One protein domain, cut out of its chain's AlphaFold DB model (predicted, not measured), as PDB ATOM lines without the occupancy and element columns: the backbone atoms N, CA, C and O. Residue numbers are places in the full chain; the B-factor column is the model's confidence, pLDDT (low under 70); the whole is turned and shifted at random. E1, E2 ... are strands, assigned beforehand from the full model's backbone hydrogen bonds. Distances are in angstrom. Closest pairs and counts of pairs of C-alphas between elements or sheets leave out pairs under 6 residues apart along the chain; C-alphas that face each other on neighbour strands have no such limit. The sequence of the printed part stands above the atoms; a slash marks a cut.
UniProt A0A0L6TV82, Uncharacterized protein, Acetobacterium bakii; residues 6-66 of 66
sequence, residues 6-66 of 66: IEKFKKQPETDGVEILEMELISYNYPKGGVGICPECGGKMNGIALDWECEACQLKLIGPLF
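AT A GLANCE: This is residues 6 to 66 of the 66 residues of an uncharacterized protein of Acetobacterium bakii (UniProt A0A0L6TV82). You are looking at a small closed barrel of six strands, with E6 coming back beside E1 to close the ring. E2, the longest strand, bends by 94 degrees at residue 26, pairing with E1 over residues 20 to 24 and with E3 over residues 24 to 29. The 61 printed residues have no named helix and six named strands, E1 to E6, an all-strand meander in which each strand is the antiparallel neighbour of the one before. The whole is compact, with a radius of gyration of the C-alphas of 10.3 A, and spans 30 by 24 by 17 A.

HOW THE PARTS SIT: Start with E1, residues 6 to 12, and its hairpin with E2, residues 20 to 29: N 9 and O 21 are 2.8 A apart, within hydrogen-bond range. On the other side of E2 is E3, residues 33 to 37, with N 35 and O 27 at 2.8 A. E4, residues 44 to 48, is antiparallel to E3 at 159 degrees, with N 36 and O 45 at 2.8 A. Next comes E5, residues 51 to 54, where N 46 and O 53 are 2.9 A apart. E6, residues 60 to 65, is the antiparallel neighbour of E5, with N 61 and O 52 at 2.8 A, and of E1, with N 10 and O 62 at 2.8 A. E1 and E4 are apart, as are E3 and E6.

IN THESE COORDINATES: Find C-alpha 6 at (57.017, -40.687, 197.102); E1 runs 18.7 A from there. E2 covers 20.8 A, E3 13.8 A, E4 13.5 A and E5 10.4 A. E6 covers 14.3 A, ending at C-alpha 65, (46.974, -38.854, 193.119).

THE WHOLE: The C-alphas of Asp 16 and Asn 29 are the two farthest apart, 30.5 A. The printed part has no cut and no long link. Look for pLDDT under 70 at residues 14 to 18 and residue 66.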
ATOM      1  N   ILE A   6      57.030 -41.697 198.166       87.19
ATOM      2  CA  ILE A   6      57.017 -40.687 197.102       87.19
ATOM      3  C   ILE A   6      55.682 -40.817 196.382       87.19
ATOM      4  O   ILE A   6      55.421 -41.855 195.781       87.19
ATOM      5  N   GLU A   7      54.861 -39.774 196.445       90.12
ATOM      6  CA  GLU A   7      53.545 -39.750 195.800       90.12
ATOM      7  C   GLU A   7      53.477 -38.640 194.750       90.12
ATOM      8  O   GLU A   7      54.267 -37.691 194.757       90.12
ATOM      9  N   LYS A   8      52.507 -38.757 193.839       91.06
ATOM     10  CA  LYS A   8      52.279 -37.795 192.759       91.06
ATOM     11  C   LYS A   8      51.261 -36.744 193.173       91.06
ATOM     12  O   LYS A   8      50.224 -37.063 193.749       91.06
ATOM     13  N   PHE A   9      51.532 -35.497 192.819       91.31
ATOM     14  CA  PHE A   9      50.700 -34.345 193.134       91.31
ATOM     15  C   PHE A   9      50.532 -33.454 191.911       91.31
ATOM     16  O   PHE A   9      51.455 -33.286 191.125       91.31
ATOM     17  N   LYS A  10      49.359 -32.847 191.762       90.00
ATOM     18  CA  LYS A  10      49.058 -31.875 190.710       90.00
ATOM     19  C   LYS A  10      49.411 -30.465 191.178       90.00
ATOM     20  O   LYS A  10      48.952 -30.061 192.241       90.00
ATOM     21  N   LYS A  11      50.173 -29.699 190.400       88.75
ATOM     22  CA  LYS A  11      50.499 -28.296 190.712       88.75
ATOM     23  C   LYS A  11      49.315 -27.359 190.461       88.75
ATOM     24  O   LYS A  11      48.560 -27.545 189.511       88.75
ATOM     25  N   GLN A  12      49.155 -26.362 191.333       83.75
ATOM     26  CA  GLN A  12      48.174 -25.284 191.209       83.75
ATOM     27  C   GLN A  12      48.853 -23.902 191.171       83.75
ATOM     28  O   GLN A  12      49.843 -23.698 191.881       83.75
ATOM     29  N   PRO A  13      48.283 -22.923 190.438       72.06
ATOM     30  CA  PRO A  13      47.098 -23.037 189.579       72.06
ATOM     31  C   PRO A  13      47.388 -23.797 188.274       72.06
ATOM     32  O   PRO A  13      48.524 -23.828 187.807       72.06
ATOM     33  N   GLU A  14      46.350 -24.393 187.682       63.25
ATOM     34  CA  GLU A  14      46.425 -25.049 186.370       63.25
ATOM     35  C   GLU A  14      46.760 -24.008 185.296       63.25
ATOM     36  O   GLU A  14      45.885 -23.314 184.785       63.25
ATOM     37  N   THR A  15      48.043 -23.844 184.993       56.56
ATOM     38  CA  THR A  15      48.517 -22.938 183.946       56.56
ATOM     39  C   THR A  15      48.759 -23.765 182.693       56.56
ATOM     40  O   THR A  15      49.809 -24.372 182.567       56.56
ATOM     41  N   ASP A  16      47.744 -23.852 181.822       56.62
ATOM     42  CA  ASP A  16      47.715 -24.471 180.472       56.62
ATOM     43  C   ASP A  16      48.289 -25.902 180.303       56.62
ATOM     44  O   ASP A  16      48.260 -26.479 179.218       56.62
ATOM     45  N   GLY A  17      48.750 -26.529 181.382       61.25
ATOM     46  CA  GLY A  17      49.330 -27.859 181.421       61.25
ATOM     47  C   GLY A  17      49.185 -28.443 182.821       61.25
ATOM     48  O   GLY A  17      49.486 -27.800 183.825       61.25
ATOM     49  N   VAL A  18      48.683 -29.674 182.903       68.94
ATOM     50  CA  VAL A  18      48.616 -30.412 184.165       68.94
ATOM     51  C   VAL A  18      50.036 -30.842 184.532       68.94
ATOM     52  O   VAL A  18      50.510 -31.884 184.085       68.94
ATOM     53  N   GLU A  19      50.733 -30.030 185.324       83.00
ATOM     54  CA  GLU A  19      52.038 -30.396 185.871       83.00
ATOM     55  C   GLU A  19      51.849 -31.358 187.053       83.00
ATOM     56  O   GLU A  19      51.310 -30.986 188.101       83.00
ATOM     57  N   ILE A  20      52.279 -32.610 186.874       87.25
ATOM     58  CA  ILE A  20      52.343 -33.606 187.948       87.25
ATOM     59  C   ILE A  20      53.768 -33.633 188.493       87.25
ATOM     60  O   ILE A  20      54.719 -33.873 187.753       87.25
ATOM     61  N   LEU A  21      53.896 -33.417 189.796       88.75
ATOM     62  CA  LEU A  21      55.151 -33.424 190.529       88.75
ATOM     63  C   LEU A  21      55.182 -34.594 191.508       88.75
ATOM     64  O   LEU A  21      54.176 -34.934 192.130       88.75
ATOM     65  N   GLU A  22      56.351 -35.203 191.658       91.00
ATOM     66  CA  GLU A  22      56.595 -36.242 192.655       91.00
ATOM     67  C   GLU A  22      57.123 -35.589 193.933       91.00
ATOM     68  O   GLU A  22      58.112 -34.858 193.906       91.00
ATOM     69  N   MET A  23      56.450 -35.835 195.054       89.88
ATOM     70  CA  MET A  23      56.798 -35.254 196.347       89.88
ATOM     71  C   MET A  23      57.108 -36.354 197.358       89.88
ATOM     72  O   MET A  23      56.359 -37.324 197.493       89.88
ATOM     73  N   GLU A  24      58.190 -36.178 198.121       91.56
ATOM     74  CA  GLU A  24      58.490 -37.041 199.262       91.56
ATOM     75  C   GLU A  24      57.548 -36.704 200.428       91.56
ATOM     76  O   GLU A  24      57.612 -35.621 201.013       91.56
ATOM     77  N   LEU A  25      56.679 -37.649 200.777       89.31
ATOM     78  CA  LEU A  25      55.828 -37.603 201.957       89.31
ATOM     79  C   LEU A  25      56.561 -38.165 203.169       89.31
ATOM     80  O   LEU A  25      57.008 -39.314 203.188       89.31
ATOM     81  N   ILE A  26      56.614 -37.353 204.222       90.19
ATOM     82  CA  ILE A  26      57.118 -37.755 205.536       90.19
ATOM     83  C   ILE A  26      55.997 -38.447 206.312       90.19
ATOM     84  O   ILE A  26      56.197 -39.494 206.924       90.19
ATOM     85  N   SER A  27      54.804 -37.856 206.290       89.00
ATOM     86  CA  SER A  27      53.613 -38.403 206.924       89.00
ATOM     87  C   SER A  27      52.372 -37.946 206.174       89.00
ATOM     88  O   SER A  27      52.269 -36.797 205.756       89.00
ATOM     89  N   TYR A  28      51.408 -38.842 206.007       87.12
ATOM     90  CA  TYR A  28      50.114 -38.497 205.441       87.12
ATOM     91  C   TYR A  28      49.027 -39.358 206.067       87.12
ATOM     92  O   TYR A  28      49.165 -40.576 206.167       87.12
ATOM     93  N   ASN A  29      47.962 -38.711 206.528       87.06
ATOM     94  CA  ASN A  29      46.810 -39.369 207.111       87.06
ATOM     95  C   ASN A  29      45.542 -38.646 206.653       87.06
ATOM     96  O   ASN A  29      45.175 -37.596 207.186       87.06
ATOM     97  N   TYR A  30      44.879 -39.201 205.645       81.38
ATOM     98  CA  TYR A  30      43.619 -38.664 205.153       81.38
ATOM     99  C   TYR A  30      42.489 -38.889 206.177       81.38
ATOM    100  O   TYR A  30      42.369 -39.999 206.701       81.38
ATOM    101  N   PRO A  31      41.629 -37.891 206.477       83.94
ATOM    102  CA  PRO A  31      41.565 -36.526 205.932       83.94
ATOM    103  C   PRO A  31      42.319 -35.473 206.769       83.94
ATOM    104  O   PRO A  31      42.258 -34.287 206.458       83.94
ATOM    105  N   LYS A  32      43.007 -35.877 207.847       84.75
ATOM    106  CA  LYS A  32      43.675 -34.955 208.785       84.75
ATOM    107  C   LYS A  32      44.784 -34.127 208.132       84.75
ATOM    108  O   LYS A  32      45.009 -33.005 208.567       84.75
ATOM    109  N   GLY A  33      45.450 -34.669 207.114       88.50
ATOM    110  CA  GLY A  33      46.534 -34.000 206.404       88.50
ATOM    111  C   GLY A  33      47.876 -34.708 206.553       88.50
ATOM    112  O   GLY A  33      47.942 -35.890 206.898       88.50
ATOM    113  N   GLY A  34      48.959 -33.994 206.268       90.31
ATOM    114  CA  GLY A  34      50.297 -34.567 206.260       90.31
ATOM    115  C   GLY A  34      51.415 -33.543 206.161       90.31
ATOM    116  O   GLY A  34      51.183 -32.341 206.062       90.31
ATOM    117  N   VAL A  35      52.645 -34.045 206.194       91.88
ATOM    118  CA  VAL A  35      53.864 -33.270 205.978       91.88
ATOM    119  C   VAL A  35      54.696 -33.956 204.900       91.88
ATOM    120  O   VAL A  35      54.869 -35.175 204.906       91.88
ATOM    121  N   GLY A  36      55.224 -33.159 203.982       92.50
ATOM    122  CA  GLY A  36      56.093 -33.581 202.895       92.50
ATOM    123  C   GLY A  36      57.225 -32.588 202.672       92.50
ATOM    124  O   GLY A  36      57.342 -31.577 203.373       92.50
ATOM    125  N   ILE A  37      58.065 -32.890 201.693       92.50
ATOM    126  CA  ILE A  37      59.170 -32.038 201.257       92.50
ATOM    127  C   ILE A  37      58.826 -31.451 199.900       92.50
ATOM    128  O   ILE A  37      58.657 -32.191 198.939       92.50
ATOM    129  N   CYS A  38      58.755 -30.126 199.812       91.62
ATOM    130  CA  CYS A  38      58.447 -29.420 198.579       91.62
ATOM    131  C   CYS A  38      59.453 -29.787 197.475       91.62
ATOM    132  O   CYS A  38      60.657 -29.602 197.677       91.62
ATOM    133  N   PRO A  39      58.988 -30.241 196.299       88.38
ATOM    134  CA  PRO A  39      59.879 -30.670 195.225       88.38
ATOM    135  C   PRO A  39      60.615 -29.507 194.544       88.38
ATOM    136  O   PRO A  39      61.662 -29.730 193.948       88.38
ATOM    137  N   GLU A  40      60.112 -28.269 194.641       88.88
ATOM    138  CA  GLU A  40      60.742 -27.111 193.984       88.88
ATOM    139  C   GLU A  40      61.812 -26.429 194.839       88.88
ATOM    140  O   GLU A  40      62.851 -26.029 194.321       88.88
ATOM    141  N   CYS A  41      61.580 -26.282 196.146       90.00
ATOM    142  CA  CYS A  41      62.499 -25.553 197.029       90.00
ATOM    143  C   CYS A  41      63.147 -26.418 198.121       90.00
ATOM    144  O   CYS A  41      63.980 -25.916 198.872       90.00
ATOM    145  N   GLY A  42      62.750 -27.689 198.264       89.94
ATOM    146  CA  GLY A  42      63.191 -28.562 199.360       89.94
ATOM    147  C   GLY A  42      62.653 -28.167 200.742       89.94
ATOM    148  O   GLY A  42      63.034 -28.764 201.747       89.94
ATOM    149  N   GLY A  43      61.786 -27.153 200.814       92.38
ATOM    150  CA  GLY A  43      61.168 -26.680 202.047       92.38
ATOM    151  C   GLY A  43      60.101 -27.630 202.589       92.38
ATOM    152  O   GLY A  43      59.681 -28.583 201.935       92.38
ATOM    153  N   LYS A  44      59.613 -27.344 203.797       92.44
ATOM    154  CA  LYS A  44      58.509 -28.099 204.392       92.44
ATOM    155  C   LYS A  44      57.202 -27.805 203.649       92.44
ATOM    156  O   LYS A  44      56.862 -26.648 203.392       92.44
ATOM    157  N   MET A  45      56.477 -28.864 203.316       92.94
ATOM    158  CA  MET A  45      55.167 -28.812 202.683       92.94
ATOM    159  C   MET A  45      54.136 -29.377 203.655       92.94
ATOM    160  O   MET A  45      54.339 -30.467 204.189       92.94
ATOM    161  N   ASN A  46      53.055 -28.647 203.914       93.25
ATOM    162  CA  ASN A  46      51.972 -29.130 204.768       93.25
ATOM    163  C   ASN A  46      50.745 -29.402 203.910       93.25
ATOM    164  O   ASN A  46      50.390 -28.600 203.051       93.25
ATOM    165  N   GLY A  47      50.114 -30.539 204.165       91.81
ATOM    166  CA  GLY A  47      48.893 -30.967 203.512       91.81
ATOM    167  C   GLY A  47      47.725 -30.964 204.477       91.81
ATOM    168  O   GLY A  47      47.880 -31.384 205.623       91.81
ATOM    169  N   ILE A  48      46.552 -30.561 204.007       91.81
ATOM    170  CA  ILE A  48      45.260 -30.716 204.673       91.81
ATOM    171  C   ILE A  48      44.336 -31.422 203.683       91.81
ATOM    172  O   ILE A  48      44.109 -30.928 202.585       91.81
ATOM    173  N   ALA A  49      43.799 -32.585 204.060       89.31
ATOM    174  CA  ALA A  49      43.045 -33.458 203.158       89.31
ATOM    175  C   ALA A  49      43.804 -33.782 201.852       89.31
ATOM    176  O   ALA A  49      44.655 -34.675 201.868       89.31
ATOM    177  N   LEU A  50      43.493 -33.094 200.749       89.75
ATOM    178  CA  LEU A  50      44.183 -33.221 199.459       89.75
ATOM    179  C   LEU A  50      44.931 -31.948 199.045       89.75
ATOM    180  O   LEU A  50      45.643 -31.972 198.049       89.75
ATOM    181  N   ASP A  51      44.784 -30.854 199.784       91.25
ATOM    182  CA  ASP A  51      45.410 -29.573 199.484       91.25
ATOM    183  C   ASP A  51      46.751 -29.476 200.194       91.25
ATOM    184  O   ASP A  51      46.840 -29.654 201.406       91.25
ATOM    185  N   TRP A  52      47.801 -29.169 199.446       91.88
ATOM    186  CA  TRP A  52      49.157 -29.049 199.955       91.88
ATOM    187  C   TRP A  52      49.716 -27.677 199.644       91.88
ATOM    188  O   TRP A  52      49.614 -27.200 198.520       91.88
ATOM    189  N   GLU A  53      50.358 -27.064 200.628       93.12
ATOM    190  CA  GLU A  53      50.992 -25.762 200.482       93.12
ATOM    191  C   GLU A  53      52.395 -25.782 201.088       93.12
ATOM    192  O   GLU A  53      52.628 -26.294 202.189       93.12
ATOM    193  N   CYS A  54      53.358 -25.247 200.341       92.38
ATOM    194  CA  CYS A  54      54.708 -25.050 200.836       92.38
ATOM    195  C   CYS A  54      54.823 -23.715 201.574       92.38
ATOM    196  O   CYS A  54      54.541 -22.662 201.009       92.38
ATOM    197  N   GLU A  55      55.344 -23.747 202.802       90.12
ATOM    198  CA  GLU A  55      55.536 -22.539 203.618       90.12
ATOM    199  C   GLU A  55      56.648 -21.619 203.071       90.12
ATOM    200  O   GLU A  55      56.662 -20.428 203.365       90.12
ATOM    201  N   ALA A  56      57.583 -22.155 202.274       91.06
ATOM    202  CA  ALA A  56      58.754 -21.416 201.794       91.06
ATOM    203  C   ALA A  56      58.518 -20.699 200.456       91.06
ATOM    204  O   ALA A  56      58.835 -19.520 200.325       91.06
ATOM    205  N   CYS A  57      57.975 -21.402 199.458       89.00
ATOM    206  CA  CYS A  57      57.749 -20.852 198.116       89.00
ATOM    207  C   CYS A  57      56.270 -20.605 197.786       89.00
ATOM    208  O   CYS A  57      55.973 -20.194 196.668       89.00
ATOM    209  N   GLN A  58      55.348 -20.868 198.723       86.69
ATOM    210  CA  GLN A  58      53.894 -20.761 198.519       86.69
ATOM    211  C   GLN A  58      53.363 -21.620 197.357       86.69
ATOM    212  O   GLN A  58      52.278 -21.373 196.830       86.69
ATOM    213  N   LEU A  59      54.117 -22.654 196.964       88.69
ATOM    214  CA  LEU A  59      53.682 -23.633 195.977       88.69
ATOM    215  C   LEU A  59      52.463 -24.381 196.508       88.69
ATOM    216  O   LEU A  59      52.518 -24.946 197.602       88.69
ATOM    217  N   LYS A  60      51.404 -24.434 195.702       91.44
ATOM    218  CA  LYS A  60      50.192 -25.191 196.007       91.44
ATOM    219  C   LYS A  60      50.140 -26.445 195.148       91.44
ATOM    220  O   LYS A  60      50.340 -26.374 193.936       91.44
ATOM    221  N   LEU A  61      49.848 -27.581 195.764       90.88
ATOM    222  CA  LEU A  61      49.662 -28.860 195.092       90.88
ATOM    223  C   LEU A  61      48.348 -29.518 195.546       90.88
ATOM    224  O   LEU A  61      47.873 -29.257 196.646       90.88
ATOM    225  N   ILE A  62      47.776 -30.388 194.714       90.44
ATOM    226  CA  ILE A  62      46.638 -31.253 195.053       90.44
ATOM    227  C   ILE A  62      47.054 -32.717 194.923       90.44
ATOM    228  O   ILE A  62      47.568 -33.127 193.883       90.44
ATOM    229  N   GLY A  63      46.802 -33.519 195.953       88.06
ATOM    230  CA  GLY A  63      47.065 -34.958 195.956       88.06
ATOM    231  C   GLY A  63      47.118 -35.544 197.371       88.06
ATOM    232  O   GLY A  63      46.742 -34.871 198.334       88.06
ATOM    233  N   PRO A  64      47.623 -36.775 197.546       85.75
ATOM    234  CA  PRO A  64      48.242 -37.637 196.536       85.75
ATOM    235  C   PRO A  64      47.245 -38.142 195.481       85.75
ATOM    236  O   PRO A  64      46.073 -38.375 195.775       85.75
ATOM    237  N   LEU A  65      47.709 -38.263 194.238       83.38
ATOM    238  CA  LEU A  65      46.974 -38.854 193.119       83.38
ATOM    239  C   LEU A  65      47.258 -40.368 193.090       83.38
ATOM    240  O   LEU A  65      48.417 -40.751 192.924       83.38
ATOM    241  N   PHE A  66      46.219 -41.196 193.252       68.06
ATOM    242  CA  PHE A  66      46.288 -42.666 193.192       68.06
ATOM    243  C   PHE A  66      46.029 -43.208 191.783       68.06
ATOM    244  O   PHE A  66      45.217 -42.590 191.057       68.06
TER     245      PHE A  66